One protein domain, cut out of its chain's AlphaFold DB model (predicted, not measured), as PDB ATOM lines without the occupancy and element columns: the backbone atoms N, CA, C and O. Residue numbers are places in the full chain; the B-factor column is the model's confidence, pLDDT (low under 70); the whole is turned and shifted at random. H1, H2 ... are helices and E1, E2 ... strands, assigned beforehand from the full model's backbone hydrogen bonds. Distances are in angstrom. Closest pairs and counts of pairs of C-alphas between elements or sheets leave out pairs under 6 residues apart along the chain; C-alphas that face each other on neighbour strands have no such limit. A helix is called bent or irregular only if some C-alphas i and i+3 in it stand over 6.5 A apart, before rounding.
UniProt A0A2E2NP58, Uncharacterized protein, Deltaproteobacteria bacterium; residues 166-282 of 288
ATOM      1  N   LEU A 166       7.236  27.467  44.702       84.69
ATOM      2  CA  LEU A 166       6.802  26.059  44.815       84.69
ATOM      3  C   LEU A 166       5.717  25.786  45.878       84.69
ATOM      4  O   LEU A 166       5.123  24.722  45.831       84.69
ATOM      5  N   ASP A 167       5.428  26.736  46.770       87.44
ATOM      6  CA  ASP A 167       4.438  26.699  47.874       87.44
ATOM      7  C   ASP A 167       3.858  25.319  48.266       87.44
ATOM      8  O   ASP A 167       2.664  25.045  48.131       87.44
ATOM      9  N   GLN A 168       4.726  24.423  48.739       91.88
ATOM     10  CA  GLN A 168       4.363  23.064  49.147       91.88
ATOM     11  C   GLN A 168       5.018  22.706  50.478       91.88
ATOM     12  O   GLN A 168       6.180  23.031  50.725       91.88
ATOM     13  N   ARG A 169       4.293  21.982  51.335       90.88
ATOM     14  CA  ARG A 169       4.858  21.429  52.570       90.88
ATOM     15  C   ARG A 169       5.937  20.392  52.244       90.88
ATOM     16  O   ARG A 169       5.748  19.556  51.361       90.88
ATOM     17  N   VAL A 170       7.032  20.423  52.998       91.75
ATOM     18  CA  VAL A 170       8.130  19.453  52.899       91.75
ATOM     19  C   VAL A 170       8.153  18.574  54.138       91.75
ATOM     20  O   VAL A 170       8.132  19.074  55.262       91.75
ATOM     21  N   ASP A 171       8.215  17.267  53.924       89.00
ATOM     22  CA  ASP A 171       8.435  16.304  54.997       89.00
ATOM     23  C   ASP A 171       9.949  16.104  55.233       89.00
ATOM     24  O   ASP A 171      10.710  16.073  54.256       89.00
ATOM     25  N   PRO A 172      10.407  15.940  56.490       83.56
ATOM     26  CA  PRO A 172      11.781  15.536  56.805       83.56
ATOM     27  C   PRO A 172      12.274  14.286  56.062       83.56
ATOM     28  O   PRO A 172      13.477  14.137  55.834       83.56
ATOM     29  N   ASP A 173      11.362  13.409  55.642       89.69
ATOM     30  CA  ASP A 173      11.680  12.185  54.909       89.69
ATOM     31  C   ASP A 173      12.160  12.411  53.460       89.69
ATOM     32  O   ASP A 173      12.555  11.454  52.786       89.69
ATOM     33  N   LEU A 174      12.233  13.664  52.988       90.50
ATOM     34  CA  LEU A 174      12.794  14.008  51.675       90.50
ATOM     35  C   LEU A 174      14.195  13.412  51.471       90.50
ATOM     36  O   LEU A 174      14.491  12.893  50.398       90.50
ATOM     37  N   LEU A 175      15.046  13.432  52.502       90.19
ATOM     38  CA  LEU A 175      16.407  12.883  52.413       90.19
ATOM     39  C   LEU A 175      16.430  11.357  52.295       90.19
ATOM     40  O   LEU A 175      17.385  10.805  51.755       90.19
ATOM     41  N   LYS A 176      15.390  10.674  52.789       90.56
ATOM     42  CA  LYS A 176      15.253   9.214  52.695       90.56
ATOM     43  C   LYS A 176      14.690   8.795  51.343       90.56
ATOM     44  O   LYS A 176      15.168   7.823  50.766       90.56
ATOM     45  N   VAL A 177      13.712   9.538  50.820       91.88
ATOM     46  CA  VAL A 177      13.152   9.297  49.481       91.88
ATOM     47  C   VAL A 177      14.152   9.625  48.391       91.88
ATOM     48  O   VAL A 177      14.223   8.896  47.405       91.88
ATOM     49  N   ALA A 178      14.928  10.693  48.569       92.00
ATOM     50  CA  ALA A 178      15.863  11.190  47.576       92.00
ATOM     51  C   ALA A 178      16.694  10.086  46.867       92.00
ATOM     52  O   ALA A 178      16.610   9.950  45.642       92.00
ATOM     53  N   PRO A 179      17.429   9.226  47.597       91.94
ATOM     54  CA  PRO A 179      18.200   8.155  46.973       91.94
ATOM     55  C   PRO A 179      17.322   7.032  46.401       91.94
ATOM     56  O   PRO A 179      17.686   6.425  45.397       91.94
ATOM     57  N   MET A 180      16.150   6.756  46.991       89.69
ATOM     58  CA  MET A 180      15.260   5.672  46.544       89.69
ATOM     59  C   MET A 180      14.739   5.871  45.123       89.69
ATOM     60  O   MET A 180      14.421   4.889  44.456       89.69
ATOM     61  N   VAL A 181      14.621   7.126  44.690       89.56
ATOM     62  CA  VAL A 181      14.044   7.490  43.393       89.56
ATOM     63  C   VAL A 181      15.048   8.209  42.485       89.56
ATOM     64  O   VAL A 181      14.655   8.904  41.550       89.56
ATOM     65  N   GLY A 182      16.347   8.005  42.726       90.31
ATOM     66  CA  GLY A 182      17.393   8.275  41.735       90.31
ATOM     67  C   GLY A 182      18.313   9.467  42.004       90.31
ATOM     68  O   GLY A 182      19.063   9.839  41.106       90.31
ATOM     69  N   ALA A 183      18.305  10.083  43.191       93.56
ATOM     70  CA  ALA A 183      19.365  11.032  43.540       93.56
ATOM     71  C   ALA A 183      20.634  10.257  43.922       93.56
ATOM     72  O   ALA A 183      20.628   9.478  44.873       93.56
ATOM     73  N   THR A 184      21.729  10.486  43.204       91.94
ATOM     74  CA  THR A 184      23.050   9.938  43.545       91.94
ATOM     75  C   THR A 184      23.782  10.825  44.549       91.94
ATOM     76  O   THR A 184      24.637  10.344  45.288       91.94
ATOM     77  N   GLN A 185      23.417  12.108  44.621       91.75
ATOM     78  CA  GLN A 185      23.938  13.047  45.605       91.75
ATOM     79  C   GLN A 185      22.841  13.989  46.106       91.75
ATOM     80  O   GLN A 185      22.003  14.483  45.346       91.75
ATOM     81  N   ILE A 186      22.890  14.246  47.414       92.44
ATOM     82  CA  ILE A 186      21.978  15.123  48.145       92.44
ATOM     83  C   ILE A 186      22.828  16.055  48.990       92.44
ATOM     84  O   ILE A 186      23.687  15.605  49.747       92.44
ATOM     85  N   VAL A 187      22.579  17.351  48.875       92.69
ATOM     86  CA  VAL A 187      23.250  18.366  49.678       92.69
ATOM     87  C   VAL A 187      22.226  19.266  50.333       92.69
ATOM     88  O   VAL A 187      21.273  19.706  49.697       92.69
ATOM     89  N   ILE A 188      22.459  19.588  51.600       91.94
ATOM     90  CA  ILE A 188      21.688  20.592  52.318       91.94
ATOM     91  C   ILE A 188      22.640  21.708  52.719       91.94
ATOM     92  O   ILE A 188      23.645  21.479  53.392       91.94
ATOM     93  N   GLY A 189      22.318  22.931  52.321       90.12
ATOM     94  CA  GLY A 189      23.044  24.123  52.733       90.12
ATOM     95  C   GLY A 189      22.099  25.125  53.366       90.12
ATOM     96  O   GLY A 189      21.024  25.384  52.834       90.12
ATOM     97  N   ARG A 190      22.494  25.743  54.478       88.25
ATOM     98  CA  ARG A 190      21.759  26.883  55.045       88.25
ATOM     99  C   ARG A 190      22.648  28.109  55.146       88.25
ATOM    100  O   ARG A 190      23.815  27.970  55.496       88.25
ATOM    101  N   PRO A 191      22.140  29.319  54.930       82.38
ATOM    102  CA  PRO A 191      22.931  30.496  55.226       82.38
ATOM    103  C   PRO A 191      23.111  30.684  56.748       82.38
ATOM    104  O   PRO A 191      22.192  30.391  57.518       82.38
ATOM    105  N   PRO A 192      24.263  31.204  57.210       74.44
ATOM    106  CA  PRO A 192      24.542  31.423  58.623       74.44
ATOM    107  C   PRO A 192      23.802  32.642  59.187       74.44
ATOM    108  O   PRO A 192      23.409  32.622  60.349       74.44
ATOM    109  N   PHE A 193      23.587  33.689  58.377       75.06
ATOM    110  CA  PHE A 193      23.054  34.976  58.860       75.06
ATOM    111  C   PHE A 193      21.947  35.583  57.988       75.06
ATOM    112  O   PHE A 193      21.051  36.250  58.500       75.06
ATOM    113  N   ARG A 194      21.989  35.377  56.667       75.06
ATOM    114  CA  ARG A 194      21.081  36.022  55.710       75.06
ATOM    115  C   ARG A 194      20.290  34.965  54.960       75.06
ATOM    116  O   ARG A 194      20.900  34.154  54.296       75.06
ATOM    117  N   GLY A 195      18.964  34.983  55.026       77.56
ATOM    118  CA  GLY A 195      18.160  34.057  54.226       77.56
ATOM    119  C   GLY A 195      18.338  34.280  52.723       77.56
ATOM    120  O   GLY A 195      18.628  35.404  52.297       77.56
ATOM    121  N   ASP A 196      18.128  33.230  51.929       78.94
ATOM    122  CA  ASP A 196      18.052  33.383  50.478       78.94
ATOM    123  C   ASP A 196      16.923  34.364  50.114       78.94
ATOM    124  O   ASP A 196      15.857  34.355  50.748       78.94
ATOM    125  N   PRO A 197      17.145  35.253  49.129       80.31
ATOM    126  CA  PRO A 197      16.146  36.242  48.756       80.31
ATOM    127  C   PRO A 197      14.922  35.564  48.128       80.31
ATOM    128  O   PRO A 197      15.018  34.446  47.616       80.31
ATOM    129  N   GLU A 198      13.772  36.243  48.146       83.88
ATOM    130  CA  GLU A 198      12.545  35.725  47.524       83.88
ATOM    131  C   GLU A 198      12.753  35.430  46.028       83.88
ATOM    132  O   GLU A 198      13.470  36.189  45.362       83.88
ATOM    133  N   PRO A 199      12.119  34.382  45.467       81.00
ATOM    134  CA  PRO A 199      12.298  34.005  44.062       81.00
ATOM    135  C   PRO A 199      11.921  35.140  43.098       81.00
ATOM    136  O   PRO A 199      12.581  35.348  42.086       81.00
ATOM    137  N   THR A 200      10.920  35.948  43.458       81.94
ATOM    138  CA  THR A 200      10.431  37.092  42.671       81.94
ATOM    139  C   THR A 200      11.348  38.317  42.711       81.94
ATOM    140  O   THR A 200      11.169  39.249  41.931       81.94
ATOM    141  N   SER A 201      12.353  38.343  43.591       81.94
ATOM    142  CA  SER A 201      13.219  39.516  43.783       81.94
ATOM    143  C   SER A 201      14.276  39.716  42.689       81.94
ATOM    144  O   SER A 201      15.017  40.695  42.739       81.94
ATOM    145  N   SER A 202      14.389  38.784  41.732       72.25
ATOM    146  CA  SER A 202      15.454  38.738  40.710       72.25
ATOM    147  C   SER A 202      16.885  38.690  41.273       72.25
ATOM    148  O   SER A 202      17.851  38.873  40.537       72.25
ATOM    149  N   ARG A 203      17.039  38.435  42.581       80.38
ATOM    150  CA  ARG A 203      18.328  38.191  43.237       80.38
ATOM    151  C   ARG A 203      18.564  36.686  43.368       80.38
ATOM    152  O   ARG A 203      17.653  35.936  43.735       80.38
ATOM    153  N   GLY A 204      19.796  36.273  43.094       79.56
ATOM    154  CA  GLY A 204      20.216  34.880  43.195       79.56
ATOM    155  C   GLY A 204      20.391  34.377  44.622       79.56
ATOM    156  O   GLY A 204      20.366  35.173  45.568       79.56
ATOM    157  N   PRO A 205      20.513  33.050  44.784       83.88
ATOM    158  CA  PRO A 205      20.794  32.440  46.067       83.88
ATOM    159  C   PRO A 205      22.193  32.829  46.539       83.88
ATOM    160  O   PRO A 205      23.071  33.239  45.776       83.88
ATOM    161  N   ILE A 206      22.404  32.675  47.831       82.12
ATOM    162  CA  ILE A 206      23.708  32.833  48.446       82.12
ATOM    163  C   ILE A 206      24.610  31.658  48.020       82.12
ATOM    164  O   ILE A 206      24.189  30.502  48.077       82.12
ATOM    165  N   TYR A 207      25.849  31.948  47.611       84.88
ATOM    166  CA  TYR A 207      26.848  30.931  47.249       84.88
ATOM    167  C   TYR A 207      27.174  29.993  48.416       84.88
ATOM    168  O   TYR A 207      27.064  30.377  49.586       84.88
ATOM    169  N   CYS A 208      27.641  28.781  48.115       84.88
ATOM    170  CA  CYS A 208      27.945  27.765  49.114       84.88
ATOM    171  C   CYS A 208      29.017  28.205  50.111       84.88
ATOM    172  O   CYS A 208      28.939  27.860  51.285       84.88
ATOM    173  N   SER A 209      29.974  29.042  49.698       78.44
ATOM    174  CA  SER A 209      30.964  29.638  50.609       78.44
ATOM    175  C   SER A 209      30.335  30.401  51.779       78.44
ATOM    176  O   SER A 209      30.962  30.598  52.815       78.44
ATOM    177  N   PHE A 210      29.091  30.843  51.621       77.56
ATOM    178  CA  PHE A 210      28.300  31.517  52.637       77.56
ATOM    179  C   PHE A 210      27.146  30.637  53.135       77.56
ATOM    180  O   PHE A 210      26.229  31.160  53.758       77.56
ATOM    181  N   LYS A 211      27.156  29.329  52.863       82.12
ATOM    182  CA  LYS A 211      26.226  28.345  53.416       82.12
ATOM    183  C   LYS A 211      26.993  27.387  54.330       82.12
ATOM    184  O   LYS A 211      28.111  26.973  54.056       82.12
ATOM    185  N   VAL A 212      26.367  27.021  55.439       81.88
ATOM    186  CA  VAL A 212      26.789  25.918  56.295       81.88
ATOM    187  C   VAL A 212      26.171  24.647  55.731       81.88
ATOM    188  O   VAL A 212      24.942  24.536  55.673       81.88
ATOM    189  N   LEU A 213      27.023  23.711  55.317       84.88
ATOM    190  CA  LEU A 213      26.607  22.378  54.887       84.88
ATOM    191  C   LEU A 213      26.081  21.570  56.078       84.88
ATOM    192  O   LEU A 213      26.689  21.565  57.153       84.88
ATOM    193  N   LEU A 214      24.956  20.894  55.870       83.12
ATOM    194  CA  LEU A 214      24.322  20.010  56.839       83.12
ATOM    195  C   LEU A 214      24.358  18.577  56.311       83.12
ATOM    196  O   LEU A 214      24.113  18.341  55.131       83.12
ATOM    197  N   ASN A 215      24.639  17.637  57.211       76.44
ATOM    198  CA  ASN A 215      24.700  16.210  56.888       76.44
ATOM    199  C   ASN A 215      23.354  15.504  57.110       76.44
ATOM    200  O   ASN A 215      23.167  14.377  56.668       76.44
ATOM    201  N   GLU A 216      22.426  16.155  57.810       86.69
ATOM    202  CA  GLU A 216      21.131  15.603  58.195       86.69
ATOM    203  C   GLU A 216      20.059  16.696  58.212       86.69
ATOM    204  O   GLU A 216      20.360  17.895  58.143       86.69
ATOM    205  N   TRP A 217      18.797  16.275  58.311       88.44
ATOM    206  CA  TRP A 217      17.677  17.197  58.409       88.44
ATOM    207  C   TRP A 217      17.716  17.945  59.752       88.44
ATOM    208  O   TRP A 217      17.625  17.317  60.809       88.44
ATOM    209  N   PRO A 218      17.848  19.282  59.756       85.69
ATOM    210  CA  PRO A 218      18.062  20.020  60.993       85.69
ATOM    211  C   PRO A 218      16.804  20.059  61.868       85.69
ATOM    212  O   PRO A 218      15.714  20.384  61.397       85.69
ATOM    213  N   THR A 219      16.988  19.821  63.169       86.19
ATOM    214  CA  THR A 219      15.954  19.990  64.200       86.19
ATOM    215  C   THR A 219      16.512  20.852  65.345       86.19
ATOM    216  O   THR A 219      17.456  20.420  66.003       86.19
ATOM    217  N   PRO A 220      15.979  22.066  65.609       84.25
ATOM    218  CA  PRO A 220      14.869  22.723  64.913       84.25
ATOM    219  C   PRO A 220      15.247  23.218  63.508       84.25
ATOM    220  O   PRO A 220      16.416  23.458  63.201       84.25
ATOM    221  N   LEU A 221      14.231  23.421  62.663       84.50
ATOM    222  CA  LEU A 221      14.414  23.918  61.301       84.50
ATOM    223  C   LEU A 221      15.012  25.337  61.290       84.50
ATOM    224  O   LEU A 221      14.507  26.225  61.987       84.50
ATOM    225  N   PRO A 222      16.041  25.601  60.462       84.62
ATOM    226  CA  PRO A 222      16.529  26.951  60.247       84.62
ATOM    227  C   PRO A 222      15.480  27.784  59.502       84.62
ATOM    228  O   PRO A 222      14.583  27.263  58.842       84.62
ATOM    229  N   LYS A 223      15.638  29.111  59.548       84.81
ATOM    230  CA  LYS A 223      14.749  30.038  58.835       84.81
ATOM    231  C   LYS A 223      14.675  29.737  57.334       84.81
ATOM    232  O   LYS A 223      13.597  29.811  56.757       84.81
ATOM    233  N   THR A 224      15.813  29.414  56.723       88.31
ATOM    234  CA  THR A 224      15.949  29.057  55.305       88.31
ATOM    235  C   THR A 224      17.013  27.978  55.142       88.31
ATOM    236  O   THR A 224      18.038  28.037  55.825       88.31
ATOM    237  N   MET A 225      16.820  27.065  54.199       91.50
ATOM    238  CA  MET A 225      17.841  26.140  53.703       91.50
ATOM    239  C   MET A 225      17.573  25.795  52.236       91.50
ATOM    240  O   MET A 225      16.447  25.924  51.773       91.50
ATOM    241  N   THR A 226      18.591  25.338  51.523       92.81
ATOM    242  CA  THR A 226      18.495  24.811  50.161       92.81
ATOM    243  C   THR A 226      18.840  23.335  50.188       92.81
ATOM    244  O   THR A 226      19.861  22.955  50.764       92.81
ATOM    245  N   VAL A 227      18.025  22.527  49.521       94.31
ATOM    246  CA  VAL A 227      18.319  21.131  49.207       94.31
ATOM    247  C   VAL A 227      18.675  21.044  47.726       94.31
ATOM    248  O   VAL A 227      17.866  21.411  46.877       94.31
ATOM    249  N   GLY A 228      19.889  20.601  47.412       94.94
ATOM    250  CA  GLY A 228      20.322  20.264  46.059       94.94
ATOM    251  C   GLY A 228      20.282  18.752  45.853       94.94
ATOM    252  O   GLY A 228      20.771  18.004  46.697       94.94
ATOM    253  N   LEU A 229      19.703  18.313  44.739       95.12
ATOM    254  CA  LEU A 229      19.559  16.907  44.351       95.12
ATOM    255  C   LEU A 229      20.101  16.720  42.932       95.12
ATOM    256  O   LEU A 229      19.842  17.557  42.063       95.12
ATOM    257  N   THR A 230      20.822  15.629  42.676       94.88
ATOM    258  CA  THR A 230      21.333  15.301  41.335       94.88
ATOM    259  C   THR A 230      21.486  13.795  41.134       94.88
ATOM    260  O   THR A 230      21.701  13.072  42.105       94.88
ATOM    261  N   ASP A 231      21.393  13.329  39.885       91.56
ATOM    262  CA  ASP A 231      21.850  12.000  39.439       91.56
ATOM    263  C   ASP A 231      23.255  12.019  38.803       91.56
ATOM    264  O   ASP A 231      23.768  10.983  38.388       91.56
ATOM    265  N   GLY A 232      23.895  13.192  38.742       88.44
ATOM    266  CA  GLY A 232      25.155  13.446  38.039       88.44
ATOM    267  C   GLY A 232      24.985  14.223  36.728       88.44
ATOM    268  O   GLY A 232      25.923  14.899  36.302       88.44
ATOM    269  N   VAL A 233      23.790  14.205  36.129       89.94
ATOM    270  CA  VAL A 233      23.459  14.912  34.880       89.94
ATOM    271  C   VAL A 233      22.411  15.987  35.146       89.94
ATOM    272  O   VAL A 233      22.652  17.173  34.916       89.94
ATOM    273  N   GLN A 234      21.257  15.580  35.661       92.25
ATOM    274  CA  GLN A 234      20.146  16.448  36.010       92.25
ATOM    275  C   GLN A 234      20.296  16.961  37.442       92.25
ATOM    276  O   GLN A 234      20.915  16.325  38.302       92.25
ATOM    277  N   ARG A 235      19.766  18.159  37.701       94.06
ATOM    278  CA  ARG A 235      19.865  18.834  39.001       94.06
ATOM    279  C   ARG A 235      18.560  19.533  39.332       94.06
ATOM    280  O   ARG A 235      17.994  20.215  38.480       94.06
ATOM    281  N   VAL A 236      18.129  19.434  40.585       94.19
ATOM    282  CA  VAL A 236      17.046  20.258  41.121       94.19
ATOM    283  C   VAL A 236      17.467  20.859  42.450       94.19
ATOM    284  O   VAL A 236      18.117  20.214  43.271       94.19
ATOM    285  N   PHE A 237      17.088  22.114  42.654       94.56
ATOM    286  CA  PHE A 237      17.312  22.837  43.896       94.56
ATOM    287  C   PHE A 237      15.967  23.217  44.487       94.56
ATOM    288  O   PHE A 237      15.120  23.757  43.776       94.56
ATOM    289  N   ILE A 238      15.769  22.945  45.770       94.31
ATOM    290  CA  ILE A 238      14.542  23.243  46.503       94.31
ATOM    291  C   ILE A 238      14.923  24.130  47.683       94.31
ATOM    292  O   ILE A 238      15.622  23.694  48.597       94.31
ATOM    293  N   ASP A 239      14.473  25.380  47.662       92.88
ATOM    294  CA  ASP A 239      14.646  26.295  48.781       92.88
ATOM    295  C   ASP A 239      13.469  26.137  49.750       92.88
ATOM    296  O   ASP A 239      12.294  26.242  49.381       92.88
ATOM    297  N   ILE A 240      13.801  25.900  51.012       92.56
ATOM    298  CA  ILE A 240      12.885  25.568  52.094       92.56
ATOM    299  C   ILE A 240      12.954  26.661  53.155       92.56
ATOM    300  O   ILE A 240      14.036  27.101  53.547       92.56
ATOM    301  N   LYS A 241      11.792  27.094  53.640       90.19
ATOM    302  CA  LYS A 241      11.630  28.016  54.766       90.19
ATOM    303  C   LYS A 241      10.889  27.333  55.902       90.19
ATOM    304  O   LYS A 241      10.016  26.504  55.669       90.19
ATOM    305  N   SER A 242      11.224  27.723  57.126       88.38
ATOM    306  CA  SER A 242      10.399  27.398  58.288       88.38
ATOM    307  C   SER A 242       9.229  28.379  58.361       88.38
ATOM    308  O   SER A 242       9.444  29.594  58.411       88.38
ATOM    309  N   ASN A 243       8.002  27.862  58.353       85.19
ATOM    310  CA  ASN A 243       6.768  28.617  58.540       85.19
ATOM    311  C   ASN A 243       5.968  27.975  59.679       85.19
ATOM    312  O   ASN A 243       5.570  26.819  59.578       85.19
ATOM    313  N   ASN A 244       5.779  28.704  60.784       84.12
ATOM    314  CA  ASN A 244       5.122  28.206  62.001       84.12
ATOM    315  C   ASN A 244       5.683  26.867  62.528       84.12
ATOM    316  O   ASN A 244       4.949  26.047  63.067       84.12
ATOM    317  N   GLY A 245       6.994  26.645  62.379       81.38
ATOM    318  CA  GLY A 245       7.664  25.417  62.818       81.38
ATOM    319  C   GLY A 245       7.620  24.264  61.810       81.38
ATOM    320  O   GLY A 245       8.263  23.244  62.048       81.38
ATOM    321  N   GLU A 246       6.939  24.427  60.675       87.56
ATOM    322  CA  GLU A 246       6.887  23.437  59.597       87.56
ATOM    323  C   GLU A 246       7.789  23.832  58.419       87.56
ATOM    324  O   GLU A 246       7.996  25.016  58.142       87.56
ATOM    325  N   ALA A 247       8.320  22.843  57.696       91.56
ATOM    326  CA  ALA A 247       9.114  23.074  56.493       91.56
ATOM    327  C   ALA A 247       8.215  23.292  55.268       91.56
ATOM    328  O   ALA A 247       7.346  22.475  54.967       91.56
ATOM    329  N   TRP A 248       8.474  24.370  54.531       93.25
ATOM    330  CA  TRP A 248       7.758  24.736  53.311       93.25
ATOM    331  C   TRP A 248       8.736  25.038  52.178       93.25
ATOM    332  O   TRP A 248       9.608  25.899  52.313       93.25
ATOM    333  N   ALA A 249       8.591  24.339  51.057       93.12
ATOM    334  CA  ALA A 249       9.311  24.608  49.828       93.12
ATOM    335  C   ALA A 249       8.697  25.846  49.184       93.12
ATOM    336  O   ALA A 249       7.569  25.813  48.701       93.12
ATOM    337  N   PHE A 250       9.439  26.948  49.196       90.94
ATOM    338  CA  PHE A 250       8.940  28.223  48.688       90.94
ATOM    339  C   PHE A 250       9.496  28.551  47.305       90.94
ATOM    340  O   PHE A 250       8.864  29.314  46.582       90.94
ATOM    341  N   ALA A 251      10.645  27.987  46.917       91.31
ATOM    342  CA  ALA A 251      11.224  28.199  45.597       91.31
ATOM    343  C   ALA A 251      11.978  26.971  45.077       91.31
ATOM    344  O   ALA A 251      12.443  26.133  45.847       91.31
ATOM    345  N   THR A 252      12.127  26.888  43.758       92.94
ATOM    346  CA  THR A 252      12.907  25.841  43.101       92.94
ATOM    347  C   THR A 252      13.469  26.279  41.749       92.94
ATOM    348  O   THR A 252      12.991  27.242  41.144       92.94
ATOM    349  N   SER A 253      14.490  25.568  41.269       89.88
ATOM    350  CA  SER A 253      14.965  25.662  39.885       89.88
ATOM    351  C   SER A 253      13.991  25.044  38.875       89.88
ATOM    352  O   SER A 253      13.937  25.507  37.738       89.88
ATOM    353  N   ASP A 254      13.217  24.031  39.280       91.12
ATOM    354  CA  ASP A 254      12.298  23.283  38.415       91.12
ATOM    355  C   ASP A 254      11.062  22.813  39.218       91.12
ATOM    356  O   ASP A 254      11.166  21.866  40.001       91.12
ATOM    357  N   PRO A 255       9.896  23.474  39.061       90.69
ATOM    358  CA  PRO A 255       8.662  23.143  39.773       90.69
ATOM    359  C   PRO A 255       8.141  21.744  39.515       90.69
ATOM    360  O   PRO A 255       7.613  21.130  40.439       90.69
ATOM    361  N   ASP A 256       8.293  21.244  38.292       90.69
ATOM    362  CA  ASP A 256       7.751  19.944  37.924       90.69
ATOM    363  C   ASP A 256       8.610  18.854  38.560       90.69
ATOM    364  O   ASP A 256       8.086  17.980  39.255       90.69
ATOM    365  N   ALA A 257       9.937  18.954  38.417       91.00
ATOM    366  CA  ALA A 257      10.859  18.031  39.069       91.00
ATOM    367  C   ALA A 257      10.703  18.078  40.595       91.00
ATOM    368  O   ALA A 257      10.501  17.044  41.233       91.00
ATOM    369  N   ALA A 258      10.736  19.269  41.195       91.88
ATOM    370  CA  ALA A 258      10.609  19.424  42.640       91.88
ATOM    371  C   ALA A 258       9.252  18.938  43.167       91.88
ATOM    372  O   ALA A 258       9.207  18.270  44.199       91.88
ATOM    373  N   GLY A 259       8.159  19.188  42.442       91.88
ATOM    374  CA  GLY A 259       6.841  18.655  42.771       91.88
ATOM    375  C   GLY A 259       6.832  17.127  42.829       91.88
ATOM    376  O   GLY A 259       6.262  16.559  43.761       91.88
ATOM    377  N   ARG A 260       7.522  16.444  41.904       91.44
ATOM    378  CA  ARG A 260       7.654  14.977  41.951       91.44
ATOM    379  C   ARG A 260       8.437  14.499  43.179       91.44
ATOM    380  O   ARG A 260       7.999  13.552  43.835       91.44
ATOM    381  N   TRP A 261       9.532  15.172  43.544       93.12
ATOM    382  CA  TRP A 261      10.298  14.865  44.766       93.12
ATOM    383  C   TRP A 261       9.446  15.004  46.033       93.12
ATOM    384  O   TRP A 261       9.445  14.117  46.892       93.12
ATOM    385  N   LEU A 262       8.681  16.093  46.139       93.44
ATOM    386  CA  LEU A 262       7.810  16.350  47.287       93.44
ATOM    387  C   LEU A 262       6.631  15.368  47.350       93.44
ATOM    388  O   LEU A 262       6.303  14.878  48.427       93.44
ATOM    389  N   GLN A 263       6.043  14.992  46.211       92.12
ATOM    390  CA  GLN A 263       4.998  13.961  46.156       92.12
ATOM    391  C   GLN A 263       5.523  12.574  46.543       92.12
ATOM    392  O   GLN A 263       4.850  11.844  47.268       92.12
ATOM    393  N   ALA A 264       6.717  12.194  46.075       92.75
ATOM    394  CA  ALA A 264       7.351  10.935  46.464       92.75
ATOM    395  C   ALA A 264       7.602  10.883  47.978       92.75
ATOM    396  O   ALA A 264       7.336   9.874  48.626       92.75
ATOM    397  N   THR A 265       8.027  12.010  48.544       92.81
ATOM    398  CA  THR A 265       8.218  12.195  49.984       92.81
ATOM    399  C   THR A 265       6.914  12.014  50.767       92.81
ATOM    400  O   THR A 265       6.867  11.236  51.715       92.81
ATOM    401  N   GLN A 266       5.824  12.655  50.337       90.81
ATOM    402  CA  GLN A 266       4.508  12.490  50.968       90.81
ATOM    403  C   GLN A 266       3.997  11.046  50.891       90.81
ATOM    404  O   GLN A 266       3.393  10.551  51.840       90.81
ATOM    405  N   LEU A 267       4.249  10.358  49.774       91.12
ATOM    406  CA  LEU A 267       3.859   8.961  49.598       91.12
ATOM    407  C   LEU A 267       4.624   8.030  50.549       91.12
ATOM    408  O   LEU A 267       4.025   7.085  51.062       91.12
ATOM    409  N   LEU A 268       5.904   8.311  50.829       91.75
ATOM    410  CA  LEU A 268       6.693   7.537  51.792       91.75
ATOM    411  C   LEU A 268       6.077   7.567  53.199       91.75
ATOM    412  O   LEU A 268       6.063   6.537  53.867       91.75
ATOM    413  N   GLY A 269       5.494   8.698  53.606       85.88
ATOM    414  CA  GLY A 269       4.830   8.858  54.905       85.88
ATOM    415  C   GLY A 269       3.520   8.070  55.079       85.88
ATOM    416  O   GLY A 269       2.884   8.160  56.129       85.88
ATOM    417  N   THR A 270       3.082   7.304  54.072       88.75
ATOM    418  CA  THR A 270       1.852   6.494  54.123       88.75
ATOM    419  C   THR A 270       2.128   5.019  54.467       88.75
ATOM    420  O   THR A 270       3.244   4.534  54.264       88.75
ATOM    421  N   PRO A 271       1.139   4.248  54.970       91.19
ATOM    422  CA  PRO A 271       1.306   2.808  55.178       91.19
ATOM    423  C   PRO A 271       1.678   2.082  53.876       91.19
ATOM    424  O   PRO A 271       0.951   2.152  52.889       91.19
ATOM    425  N   GLY A 272       2.815   1.380  53.869       89.31
ATOM    426  CA  GLY A 272       3.357   0.751  52.654       89.31
ATOM    427  C   GLY A 272       4.029   1.730  51.679       89.31
ATOM    428  O   GLY A 272       4.323   1.353  50.540       89.31
ATOM    429  N   GLY A 273       4.300   2.962  52.120       90.12
ATOM    430  CA  GLY A 273       4.817   4.062  51.310       90.12
ATOM    431  C   GLY A 273       6.086   3.728  50.532       90.12
ATOM    432  O   GLY A 273       6.167   4.052  49.353       90.12
ATOM    433  N   GLU A 274       7.037   2.992  51.118       91.88
ATOM    434  CA  GLU A 274       8.251   2.573  50.398       91.88
ATOM    435  C   GLU A 274       7.942   1.754  49.140       91.88
ATOM    436  O   GLU A 274       8.523   1.990  48.079       91.88
ATOM    437  N   THR A 275       7.006   0.804  49.243       92.38
ATOM    438  CA  THR A 275       6.603  -0.038  48.108       92.38
ATOM    439  C   THR A 275       5.896   0.806  47.055       92.38
ATOM    440  O   THR A 275       6.182   0.679  45.867       92.38
ATOM    441  N   ALA A 276       5.019   1.715  47.486       91.75
ATOM    442  CA  ALA A 276       4.296   2.607  46.588       91.75
ATOM    443  C   ALA A 276       5.232   3.580  45.847       91.75
ATOM    444  O   ALA A 276       5.081   3.775  44.642       91.75
ATOM    445  N   VAL A 277       6.229   4.146  46.536       92.50
ATOM    446  CA  VAL A 277       7.257   5.022  45.951       92.50
ATOM    447  C   VAL A 277       8.071   4.266  44.908       92.50
ATOM    448  O   VAL A 277       8.179   4.729  43.774       92.50
ATOM    449  N   ARG A 278       8.590   3.080  45.249       90.56
ATOM    450  CA  ARG A 278       9.381   2.265  44.312       90.56
ATOM    451  C   ARG A 278       8.566   1.796  43.111       90.56
ATOM    452  O   ARG A 278       9.100   1.756  42.013       90.56
ATOM    453  N   ALA A 279       7.287   1.469  43.296       90.19
ATOM    454  CA  ALA A 279       6.412   1.073  42.197       90.19
ATOM    455  C   ALA A 279       6.097   2.250  41.260       90.19
ATOM    456  O   ALA A 279       6.142   2.101  40.042       90.19
ATOM    457  N   ARG A 280       5.795   3.429  41.819       90.44
ATOM    458  CA  ARG A 280       5.429   4.623  41.042       90.44
ATOM    459  C   ARG A 280       6.620   5.254  40.322       90.44
ATOM    460  O   ARG A 280       6.450   5.815  39.242       90.44
ATOM    461  N   TYR A 281       7.806   5.167  40.917       90.31
ATOM    462  CA  TYR A 281       9.035   5.789  40.425       90.31
ATOM    463  C   TYR A 281      10.131   4.746  40.181       90.31
ATOM    464  O   TYR A 281      11.292   4.971  40.514       90.31
ATOM    465  N   ALA A 282       9.758   3.595  39.610       85.56
ATOM    466  CA  ALA A 282      10.665   2.468  39.377       85.56
ATOM    467  C   ALA A 282      11.864   2.830  38.485       85.56
ATOM    468  O   ALA A 282      12.962   2.320  38.686       85.56
TER     469      ALA A 282
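What this domain is: This is residues 166 to 282 of the 288 residues of an uncharacterized protein of Deltaproteobacteria bacterium (UniProt A0A2E2NP58). A strongly twisted sheet of six strands has H1 and H2 packed on one face, making two layers; H3 folds back on the end of H2, off the sheet, and residues 191 to 211 loop past the sheet's other side. The 117 printed residues include three named helices and six named strands, in the order E1, H1, E2, E3, E4, E5, E6, H2, H3. The antiparallel sheet runs E1, E6, E5, E4, E2, E3; the class is mixed, helices and strands. The whole is compact, with a radius of gyration of the C-alphas of 13.8 A and spans of 40 by 33 by 27 A.

How they stand to each other: Edge strand E1, residues 166 to 169, neighbours E6, residues 246 to 252; N 167 and O 249 are 3.0 A apart. H1, residues 174 to 180, is only just irregular, C-alphas 176 and 179 being 6.52 A apart; 1 of 3 O i to N i+4 and 2 of 4 O i to N i+3 pairs are within hydrogen-bond range. It is on the sheet at a height of 9.6 A, over E4, residues 224 to 230. E2, residues 185 to 190, and edge strand E3, residues 212 to 214, form a hairpin, with N 212 and O 190 2.7 A apart; E4 neighbours E2, with N 228 and O 187 2.8 A apart. E4, E5, residues 235 to 243, and E6 form a meander, each strand the antiparallel neighbour of the one before; N 227 and O 238, and N 241 and O 248, are 2.8 A apart. H2, residues 255 to 268, is on the sheet at a height of 6.6 A and touches H1 about perpendicular, at 89 degrees, closest at the C-alphas of Leu 174 and Thr 265, 5.2 A. With residues 264 to 268 alone it touches H3, residues 273 to 280, in a helical hairpin at a steep tilt of 44 degrees, opposite ways; the closest C-alphas, of Leu 267 and Gly 273, are 5.3 A apart. In H2 and H3 every O i to N i+4 pair is within range.

Where its parts are: E1 begins at C-alpha 166 (6.802, 26.059, 44.815). From first to last C-alpha E4 measures 20.3 A, E5 25.5 A and H2 19.8 A. H3 ends at C-alpha 280 (5.429, 4.623, 41.042).

The domain as a whole: The farthest C-alphas, of Ser 202 and Gly 272, are 41.6 A apart. The printed part has no cut; the link from E2 to E3 is long. Its mean pLDDT is 88.2, and no printed residue is under 70.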